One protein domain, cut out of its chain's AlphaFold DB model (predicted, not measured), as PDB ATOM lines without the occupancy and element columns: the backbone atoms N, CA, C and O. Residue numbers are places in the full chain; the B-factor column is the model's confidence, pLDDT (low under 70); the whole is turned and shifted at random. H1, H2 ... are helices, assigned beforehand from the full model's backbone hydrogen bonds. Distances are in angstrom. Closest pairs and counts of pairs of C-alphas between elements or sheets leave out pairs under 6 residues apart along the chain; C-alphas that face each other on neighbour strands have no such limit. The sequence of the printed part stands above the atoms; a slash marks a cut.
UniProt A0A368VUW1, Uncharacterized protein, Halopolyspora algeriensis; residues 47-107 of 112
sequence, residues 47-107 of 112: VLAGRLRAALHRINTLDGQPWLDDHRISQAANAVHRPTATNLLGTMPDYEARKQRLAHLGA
ATOM      1  N   VAL A  47     188.016 152.268 141.934       86.62
ATOM      2  CA  VAL A  47     186.604 151.889 141.795       86.62
ATOM      3  C   VAL A  47     185.947 151.775 143.167       86.62
ATOM      4  O   VAL A  47     186.383 150.993 144.007       86.62
ATOM      5  N   LEU A  48     184.824 152.473 143.354       91.19
ATOM      6  CA  LEU A  48     183.956 152.332 144.528       91.19
ATOM      7  C   LEU A  48     183.131 151.041 144.419       91.19
ATOM      8  O   LEU A  48     181.964 151.063 144.015       91.19
ATOM      9  N   ALA A  49     183.745 149.901 144.737       88.88
ATOM     10  CA  ALA A  49     183.203 148.574 144.438       88.88
ATOM     11  C   ALA A  49     181.789 148.339 145.003       88.88
ATOM     12  O   ALA A  49     180.931 147.796 144.307       88.88
ATOM     13  N   GLY A  50     181.508 148.786 146.232       90.81
ATOM     14  CA  GLY A  50     180.166 148.684 146.819       90.81
ATOM     15  C   GLY A  50     179.119 149.477 146.031       90.81
ATOM     16  O   GLY A  50     178.044 148.967 145.715       90.81
ATOM     17  N   ARG A  51     179.465 150.705 145.628       92.62
ATOM     18  CA  ARG A  51     178.581 151.587 144.856       92.62
ATOM     19  C   ARG A  51     178.360 151.062 143.434       92.62
ATOM     20  O   ARG A  51     177.248 151.158 142.921       92.62
ATOM     21  N   LEU A  52     179.386 150.452 142.834       92.38
ATOM     22  CA  LEU A  52     179.282 149.763 141.548       92.38
ATOM     23  C   LEU A  52     178.325 148.567 141.629       92.38
ATOM     24  O   LEU A  52     177.421 148.476 140.806       92.38
ATOM     25  N   ARG A  53     178.467 147.686 142.628       92.94
ATOM     26  CA  ARG A  53     177.553 146.540 142.809       92.94
ATOM     27  C   ARG A  53     176.109 146.997 142.997       92.94
ATOM     28  O   ARG A  53     175.224 146.501 142.308       92.94
ATOM     29  N   ALA A  54     175.877 147.999 143.846       92.50
ATOM     30  CA  ALA A  54     174.545 148.569 144.046       92.50
ATOM     31  C   ALA A  54     173.951 149.149 142.747       92.50
ATOM     32  O   ALA A  54     172.768 148.964 142.461       92.50
ATOM     33  N   ALA A  55     174.770 149.821 141.929       92.81
ATOM     34  CA  ALA A  55     174.341 150.308 140.622       92.81
ATOM     35  C   ALA A  55     174.019 149.154 139.660       92.81
ATOM     36  O   ALA A  55     172.985 149.205 138.999       92.81
ATOM     37  N   LEU A  56     174.849 148.107 139.622       92.88
ATOM     38  CA  LEU A  56     174.612 146.918 138.804       92.88
ATOM     39  C   LEU A  56     173.301 146.224 139.189       92.88
ATOM     40  O   LEU A  56     172.541 145.891 138.287       92.88
ATOM     41  N   HIS A  57     172.993 146.079 140.482       91.62
ATOM     42  CA  HIS A  57     171.694 145.561 140.927       91.62
ATOM     43  C   HIS A  57     170.538 146.428 140.429       91.62
ATOM     44  O   HIS A  57     169.582 145.913 139.857       91.62
ATOM     45  N   ARG A  58     170.641 147.750 140.605       92.06
ATOM     46  CA  ARG A  58     169.573 148.692 140.246       92.06
ATOM     47  C   ARG A  58     169.253 148.696 138.751       92.06
ATOM     48  O   ARG A  58     168.093 148.839 138.393       92.06
ATOM     49  N   ILE A  59     170.264 148.599 137.885       90.81
ATOM     50  CA  ILE A  59     170.058 148.671 136.427       90.81
ATOM     51  C   ILE A  59     169.735 147.310 135.800       90.81
ATOM     52  O   ILE A  59     169.194 147.262 134.699       90.81
ATOM     53  N   ASN A  60     170.065 146.201 136.470       89.31
ATOM     54  CA  ASN A  60     169.831 144.846 135.969       89.31
ATOM     55  C   ASN A  60     168.576 144.231 136.596       89.31
ATOM     56  O   ASN A  60     168.625 143.183 137.245       89.31
ATOM     57  N   THR A  61     167.434 144.862 136.330       88.50
ATOM     58  CA  THR A  61     166.107 144.339 136.668       88.50
ATOM     59  C   THR A  61     165.304 144.032 135.409       88.50
ATOM     60  O   THR A  61     165.377 144.781 134.435       88.50
ATOM     61  N   LEU A  62     164.526 142.953 135.429       86.00
ATOM     62  CA  LEU A  62     163.506 142.639 134.428       86.00
ATOM     63  C   LEU A  62     162.149 142.722 135.131       86.00
ATOM     64  O   LEU A  62     161.960 142.066 136.150       86.00
ATOM     65  N   ASP A  63     161.257 143.589 134.652       88.81
ATOM     66  CA  ASP A  63     159.951 143.861 135.281       88.81
ATOM     67  C   ASP A  63     160.051 144.223 136.778       88.81
ATOM     68  O   ASP A  63     159.259 143.801 137.617       88.81
ATOM     69  N   GLY A  64     161.084 144.996 137.129       86.19
ATOM     70  CA  GLY A  64     161.366 145.414 138.506       86.19
ATOM     71  C   GLY A  64     161.992 144.332 139.392       86.19
ATOM     72  O   GLY A  64     162.371 144.632 140.522       86.19
ATOM     73  N   GLN A  65     162.158 143.105 138.893       82.50
ATOM     74  CA  GLN A  65     162.784 142.012 139.631       82.50
ATOM     75  C   GLN A  65     164.267 141.872 139.269       82.50
ATOM     76  O   GLN A  65     164.615 141.927 138.083       82.50
ATOM     77  N   PRO A  66     165.166 141.672 140.250       83.56
ATOM     78  CA  PRO A  66     166.555 141.334 139.970       83.56
ATOM     79  C   PRO A  66     166.630 140.064 139.118       83.56
ATOM     80  O   PRO A  66     166.085 139.029 139.491       83.56
ATOM     81  N   TRP A  67     167.312 140.132 137.974       83.44
ATOM     82  CA  TRP A  67     167.543 138.945 137.132       83.44
ATOM     83  C   TRP A  67     168.976 138.405 137.251       83.44
ATOM     84  O   TRP A  67     169.284 137.326 136.743       83.44
ATOM     85  N   LEU A  68     169.856 139.157 137.920       86.00
ATOM     86  CA  LEU A  68     171.199 138.735 138.298       86.00
ATOM     87  C   LEU A  68     171.247 138.463 139.800       86.00
ATOM     88  O   LEU A  68     170.849 139.312 140.596       86.00
ATOM     89  N   ASP A  69     171.778 137.300 140.162       87.31
ATOM     90  CA  ASP A  69     172.146 136.985 141.539       87.31
ATOM     91  C   ASP A  69     173.433 137.718 141.969       87.31
ATOM     92  O   ASP A  69     174.194 138.254 141.152       87.31
ATOM     93  N   ASP A  70     173.693 137.720 143.277       88.50
ATOM     94  CA  ASP A  70     174.846 138.394 143.887       88.50
ATOM     95  C   ASP A  70     176.192 137.881 143.353       88.50
ATOM     96  O   ASP A  70     177.176 138.629 143.267       88.50
ATOM     97  N   HIS A  71     176.248 136.606 142.964       89.12
ATOM     98  CA  HIS A  71     177.447 135.992 142.414       89.12
ATOM     99  C   HIS A  71     177.768 136.568 141.027       89.12
ATOM    100  O   HIS A  71     178.896 137.010 140.790       89.12
ATOM    101  N   ARG A  72     176.778 136.665 140.134       88.31
ATOM    102  CA  ARG A  72     176.924 137.291 138.808       88.31
ATOM    103  C   ARG A  72     177.221 138.785 138.904       88.31
ATOM    104  O   ARG A  72     178.055 139.285 138.148       88.31
ATOM    105  N   ILE A  73     176.608 139.493 139.853       92.12
ATOM    106  CA  ILE A  73     176.929 140.905 140.116       92.12
ATOM    107  C   ILE A  73     178.384 141.058 140.564       92.12
ATOM    108  O   ILE A  73     179.093 141.947 140.085       92.12
ATOM    109  N   SER A  74     178.858 140.174 141.442       89.62
ATOM    110  CA  SER A  74     180.246 140.182 141.906       89.62
ATOM    111  C   SER A  74     181.234 139.912 140.774       89.62
ATOM    112  O   SER A  74     182.251 140.603 140.683       89.62
ATOM    113  N   GLN A  75     180.926 138.975 139.872       88.62
ATOM    114  CA  GLN A  75     181.735 138.729 138.674       88.62
ATOM    115  C   GLN A  75     181.805 139.964 137.767       88.62
ATOM    116  O   GLN A  75     182.901 140.384 137.396       88.62
ATOM    117  N   ALA A  76     180.660 140.585 137.469       88.69
ATOM    118  CA  ALA A  76     180.603 141.787 136.641       88.69
ATOM    119  C   ALA A  76     181.391 142.951 137.266       88.69
ATOM    120  O   ALA A  76     182.191 143.598 136.589       88.69
ATOM    121  N   ALA A  77     181.236 143.184 138.573       89.50
ATOM    122  CA  ALA A  77     181.985 144.218 139.285       89.50
ATOM    123  C   ALA A  77     183.502 143.963 139.249       89.50
ATOM    124  O   ALA A  77     184.280 144.892 139.026       89.50
ATOM    125  N   ASN A  78     183.929 142.708 139.421       86.50
ATOM    126  CA  ASN A  78     185.341 142.335 139.354       86.50
ATOM    127  C   ASN A  78     185.929 142.535 137.953       86.50
ATOM    128  O   ASN A  78     187.073 142.971 137.845       86.50
ATOM    129  N   ALA A  79     185.155 142.275 136.897       84.12
ATOM    130  CA  ALA A  79     185.599 142.487 135.522       84.12
ATOM    131  C   ALA A  79     185.816 143.977 135.189       84.12
ATOM    132  O   ALA A  79     186.739 144.317 134.454       84.12
ATOM    133  N   VAL A  80     185.013 144.876 135.770       83.06
ATOM    134  CA  VAL A  80     185.230 146.332 135.665       83.06
ATOM    135  C   VAL A  80     186.439 146.775 136.489       83.06
ATOM    136  O   VAL A  80     187.208 147.624 136.050       83.06
ATOM    137  N   HIS A  81     186.609 146.217 137.690       77.62
ATOM    138  CA  HIS A  81     187.695 146.584 138.600       77.62
ATOM    139  C   HIS A  81     189.070 146.100 138.120       77.62
ATOM    140  O   HIS A  81     190.079 146.774 138.317       77.62
ATOM    141  N   ARG A  82     189.104 144.935 137.474       72.75
ATOM    142  CA  ARG A  82     190.286 144.357 136.839       72.75
ATOM    143  C   ARG A  82     189.980 144.167 135.363       72.75
ATOM    144  O   ARG A  82     189.687 143.039 134.962       72.75
ATOM    145  N   PRO A  83     190.044 145.231 134.549       58.25
ATOM    146  CA  PRO A  83     189.952 145.059 133.119       58.25
ATOM    147  C   PRO A  83     191.221 144.324 132.668       58.25
ATOM    148  O   PRO A  83     192.221 144.931 132.296       58.25
ATOM    149  N   THR A  84     191.204 142.987 132.704       54.03
ATOM    150  CA  THR A  84     191.937 142.194 131.713       54.03
ATOM    151  C   THR A  84     191.574 142.799 130.369       54.03
ATOM    152  O   THR A  84     190.400 143.098 130.173       54.03
ATOM    153  N   ALA A  85     192.552 143.053 129.501       49.34
ATOM    154  CA  ALA A  85     192.409 143.739 128.214       49.34
ATOM    155  C   ALA A  85     191.455 143.009 127.236       49.34
ATOM    156  O   ALA A  85     191.840 142.494 126.193       49.34
ATOM    157  N   THR A  86     190.188 142.912 127.607       45.72
ATOM    158  CA  THR A  86     189.088 142.242 126.937       45.72
ATOM    159  C   THR A  86     187.856 143.049 127.312       45.72
ATOM    160  O   THR A  86     187.260 142.892 128.371       45.72
ATOM    161  N   ASN A  87     187.609 144.023 126.445       43.66
ATOM    162  CA  ASN A  87     186.478 144.923 126.268       43.66
ATOM    163  C   ASN A  87     185.290 144.666 127.214       43.66
ATOM    164  O   ASN A  87     184.767 143.558 127.271       43.66
ATOM    165  N   LEU A  88     184.778 145.731 127.846       47.81
ATOM    166  CA  LEU A  88     183.588 145.763 128.721       47.81
ATOM    167  C   LEU A  88     182.338 145.037 128.167       47.81
ATOM    168  O   LEU A  88     181.453 144.679 128.933       47.81
ATOM    169  N   LEU A  89     182.281 144.787 126.855       51.53
ATOM    170  CA  LEU A  89     181.221 144.047 126.160       51.53
ATOM    171  C   LEU A  89     181.405 142.514 126.142       51.53
ATOM    172  O   LEU A  89     180.462 141.802 125.816       51.53
ATOM    173  N   GLY A  90     182.586 141.987 126.480       45.22
ATOM    174  CA  GLY A  90     182.936 140.563 126.358       45.22
ATOM    175  C   GLY A  90     182.675 139.706 127.602       45.22
ATOM    176  O   GLY A  90     183.002 138.525 127.603       45.22
ATOM    177  N   THR A  91     182.116 140.273 128.673       49.81
ATOM    178  CA  THR A  91     182.017 139.601 129.985       49.81
ATOM    179  C   THR A  91     180.661 138.958 130.262       49.81
ATOM    180  O   THR A  91     180.461 138.384 131.330       49.81
ATOM    181  N   MET A  92     179.730 138.994 129.308       49.72
ATOM    182  CA  MET A  92     178.465 138.269 129.413       49.72
ATOM    183  C   MET A  92     178.441 137.140 128.375       49.72
ATOM    184  O   MET A  92     178.151 137.415 127.211       49.72
ATOM    185  N   PRO A  93     178.697 135.875 128.771       55.19
ATOM    186  CA  PRO A  93     178.650 134.713 127.873       55.19
ATOM    187  C   PRO A  93     177.321 134.565 127.108       55.19
ATOM    188  O   PRO A  93     177.273 133.914 126.074       55.19
ATOM    189  N   ASP A  94     176.257 135.214 127.592       57.69
ATOM    190  CA  ASP A  94     174.898 135.189 127.043       57.69
ATOM    191  C   ASP A  94     174.480 136.475 126.295       57.69
ATOM    192  O   ASP A  94     173.311 136.611 125.927       57.69
ATOM    193  N   TYR A  95     175.377 137.444 126.060       57.12
ATOM    194  CA  TYR A  95     175.004 138.723 125.425       57.12
ATOM    195  C   TYR A  95     174.406 138.536 124.023       57.12
ATOM    196  O   TYR A  95     173.316 139.040 123.745       57.12
ATOM    197  N   GLU A  96     175.061 137.754 123.165       54.78
ATOM    198  CA  GLU A  96     174.566 137.489 121.807       54.78
ATOM    199  C   GLU A  96     173.283 136.645 121.820       54.78
ATOM    200  O   GLU A  96     172.323 136.954 121.111       54.78
ATOM    201  N   ALA A  97     173.189 135.668 122.731       62.62
ATOM    202  CA  ALA A  97     171.975 134.876 122.936       62.62
ATOM    203  C   ALA A  97     170.794 135.722 123.456       62.62
ATOM    204  O   ALA A  97     169.627 135.391 123.216       62.62
ATOM    205  N   ARG A  98     171.067 136.819 124.174       58.00
ATOM    206  CA  ARG A  98     170.060 137.780 124.651       58.00
ATOM    207  C   ARG A  98     169.671 138.777 123.559       58.00
ATOM    208  O   ARG A  98     168.485 139.068 123.425       58.00
ATOM    209  N   LYS A  99     170.618 139.230 122.733       57.44
ATOM    210  CA  LYS A  99     170.353 140.079 121.559       57.44
ATOM    211  C   LYS A  99     169.445 139.366 120.549       57.44
ATOM    212  O   LYS A  99     168.475 139.955 120.080       57.44
ATOM    213  N   GLN A 100     169.690 138.078 120.300       60.75
ATOM    214  CA  GLN A 100     168.852 137.244 119.426       60.75
ATOM    215  C   GLN A 100     167.460 136.960 120.011       60.75
ATOM    216  O   GLN A 100     166.471 137.033 119.280       60.75
ATOM    217  N   ARG A 101     167.345 136.709 121.324       59.78
ATOM    218  CA  ARG A 101     166.039 136.534 121.990       59.78
ATOM    219  C   ARG A 101     165.206 137.817 122.014       59.78
ATOM    220  O   ARG A 101     164.008 137.755 121.762       59.78
ATOM    221  N   LEU A 102     165.827 138.973 122.249       60.19
ATOM    222  CA  LEU A 102     165.148 140.272 122.188       60.19
ATOM    223  C   LEU A 102     164.726 140.637 120.758       60.19
ATOM    224  O   LEU A 102     163.644 141.186 120.576       60.19
ATOM    225  N   ALA A 103     165.517 140.278 119.741       63.81
ATOM    226  CA  ALA A 103     165.121 140.428 118.340       63.81
ATOM    227  C   ALA A 103     163.904 139.552 117.978       63.81
ATOM    228  O   ALA A 103     163.019 140.006 117.257       63.81
ATOM    229  N   HIS A 104     163.818 138.328 118.513       52.03
ATOM    230  CA  HIS A 104     162.644 137.460 118.343       52.03
ATOM    231  C   HIS A 104     161.398 137.983 119.076       52.03
ATOM    232  O   HIS A 104     160.318 138.004 118.493       52.03
ATOM    233  N   LEU A 105     161.541 138.449 120.320       55.66
ATOM    234  CA  LEU A 105     160.427 139.010 121.097       55.66
ATOM    235  C   LEU A 105     159.923 140.341 120.512       55.66
ATOM    236  O   LEU A 105     158.720 140.583 120.479       55.66
ATOM    237  N   GLY A 106     160.820 141.180 119.986       50.47
ATOM    238  CA  GLY A 106     160.454 142.420 119.294       50.47
ATOM    239  C   GLY A 106     159.721 142.187 117.970       50.47
ATOM    240  O   GLY A 106     158.803 142.934 117.649       50.47
ATOM    241  N   ALA A 107     160.062 141.129 117.226       51.66
ATOM    242  CA  ALA A 107     159.377 140.774 115.979       51.66
ATOM    243  C   ALA A 107     157.944 140.247 116.204       51.66
ATOM    244  O   ALA A 107     157.080 140.441 115.354       51.66
TER     245      ALA A 107
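This is residues 47 to 107 of the 112 residues of an uncharacterized protein of Halopolyspora algeriensis (UniProt A0A368VUW1). Two helices, H1 and H2, pack on each other at a steep angle, and a long loop leads from them to a third helix, H3, which sticks out as a free arm. The 61 printed residues have three named helices, H1, H2, H3 in chain order, and no named strand; the class is all helix. The whole is only just loose, close to compact, with a radius of gyration of the C-alphas of 13.0 A, and flat, spanning 39 by 29 by 15 A.

H1, residues 49 to 59, begins at C-alpha 49 (183.203, 148.574, 144.438) and is 15.4 A long. Residues 61 to 62 pair with 65 to 66, antiparallel. H2, residues 70 to 81, is 16.1 A long. H3, residues 95 to 107, is 18.4 A long and ends at C-alpha 107 (159.377, 140.774, 115.979).

H1 and H2 touch, their closest C-alphas, of Arg 53 and Ala 77, 6.1 A apart. They run opposite ways at a steep tilt of 60 degrees. H3 is apart from both. In H1, H2 and H3 every O i to N i+4 pair is within hydrogen-bond range.

The C-alphas farthest apart, of Leu 48 and Ala 107, are 39.4 A apart. The printed part has no cut. The link from H2 to H3 is long, 13 residues. Residues 83 to 107 have pLDDT under 70.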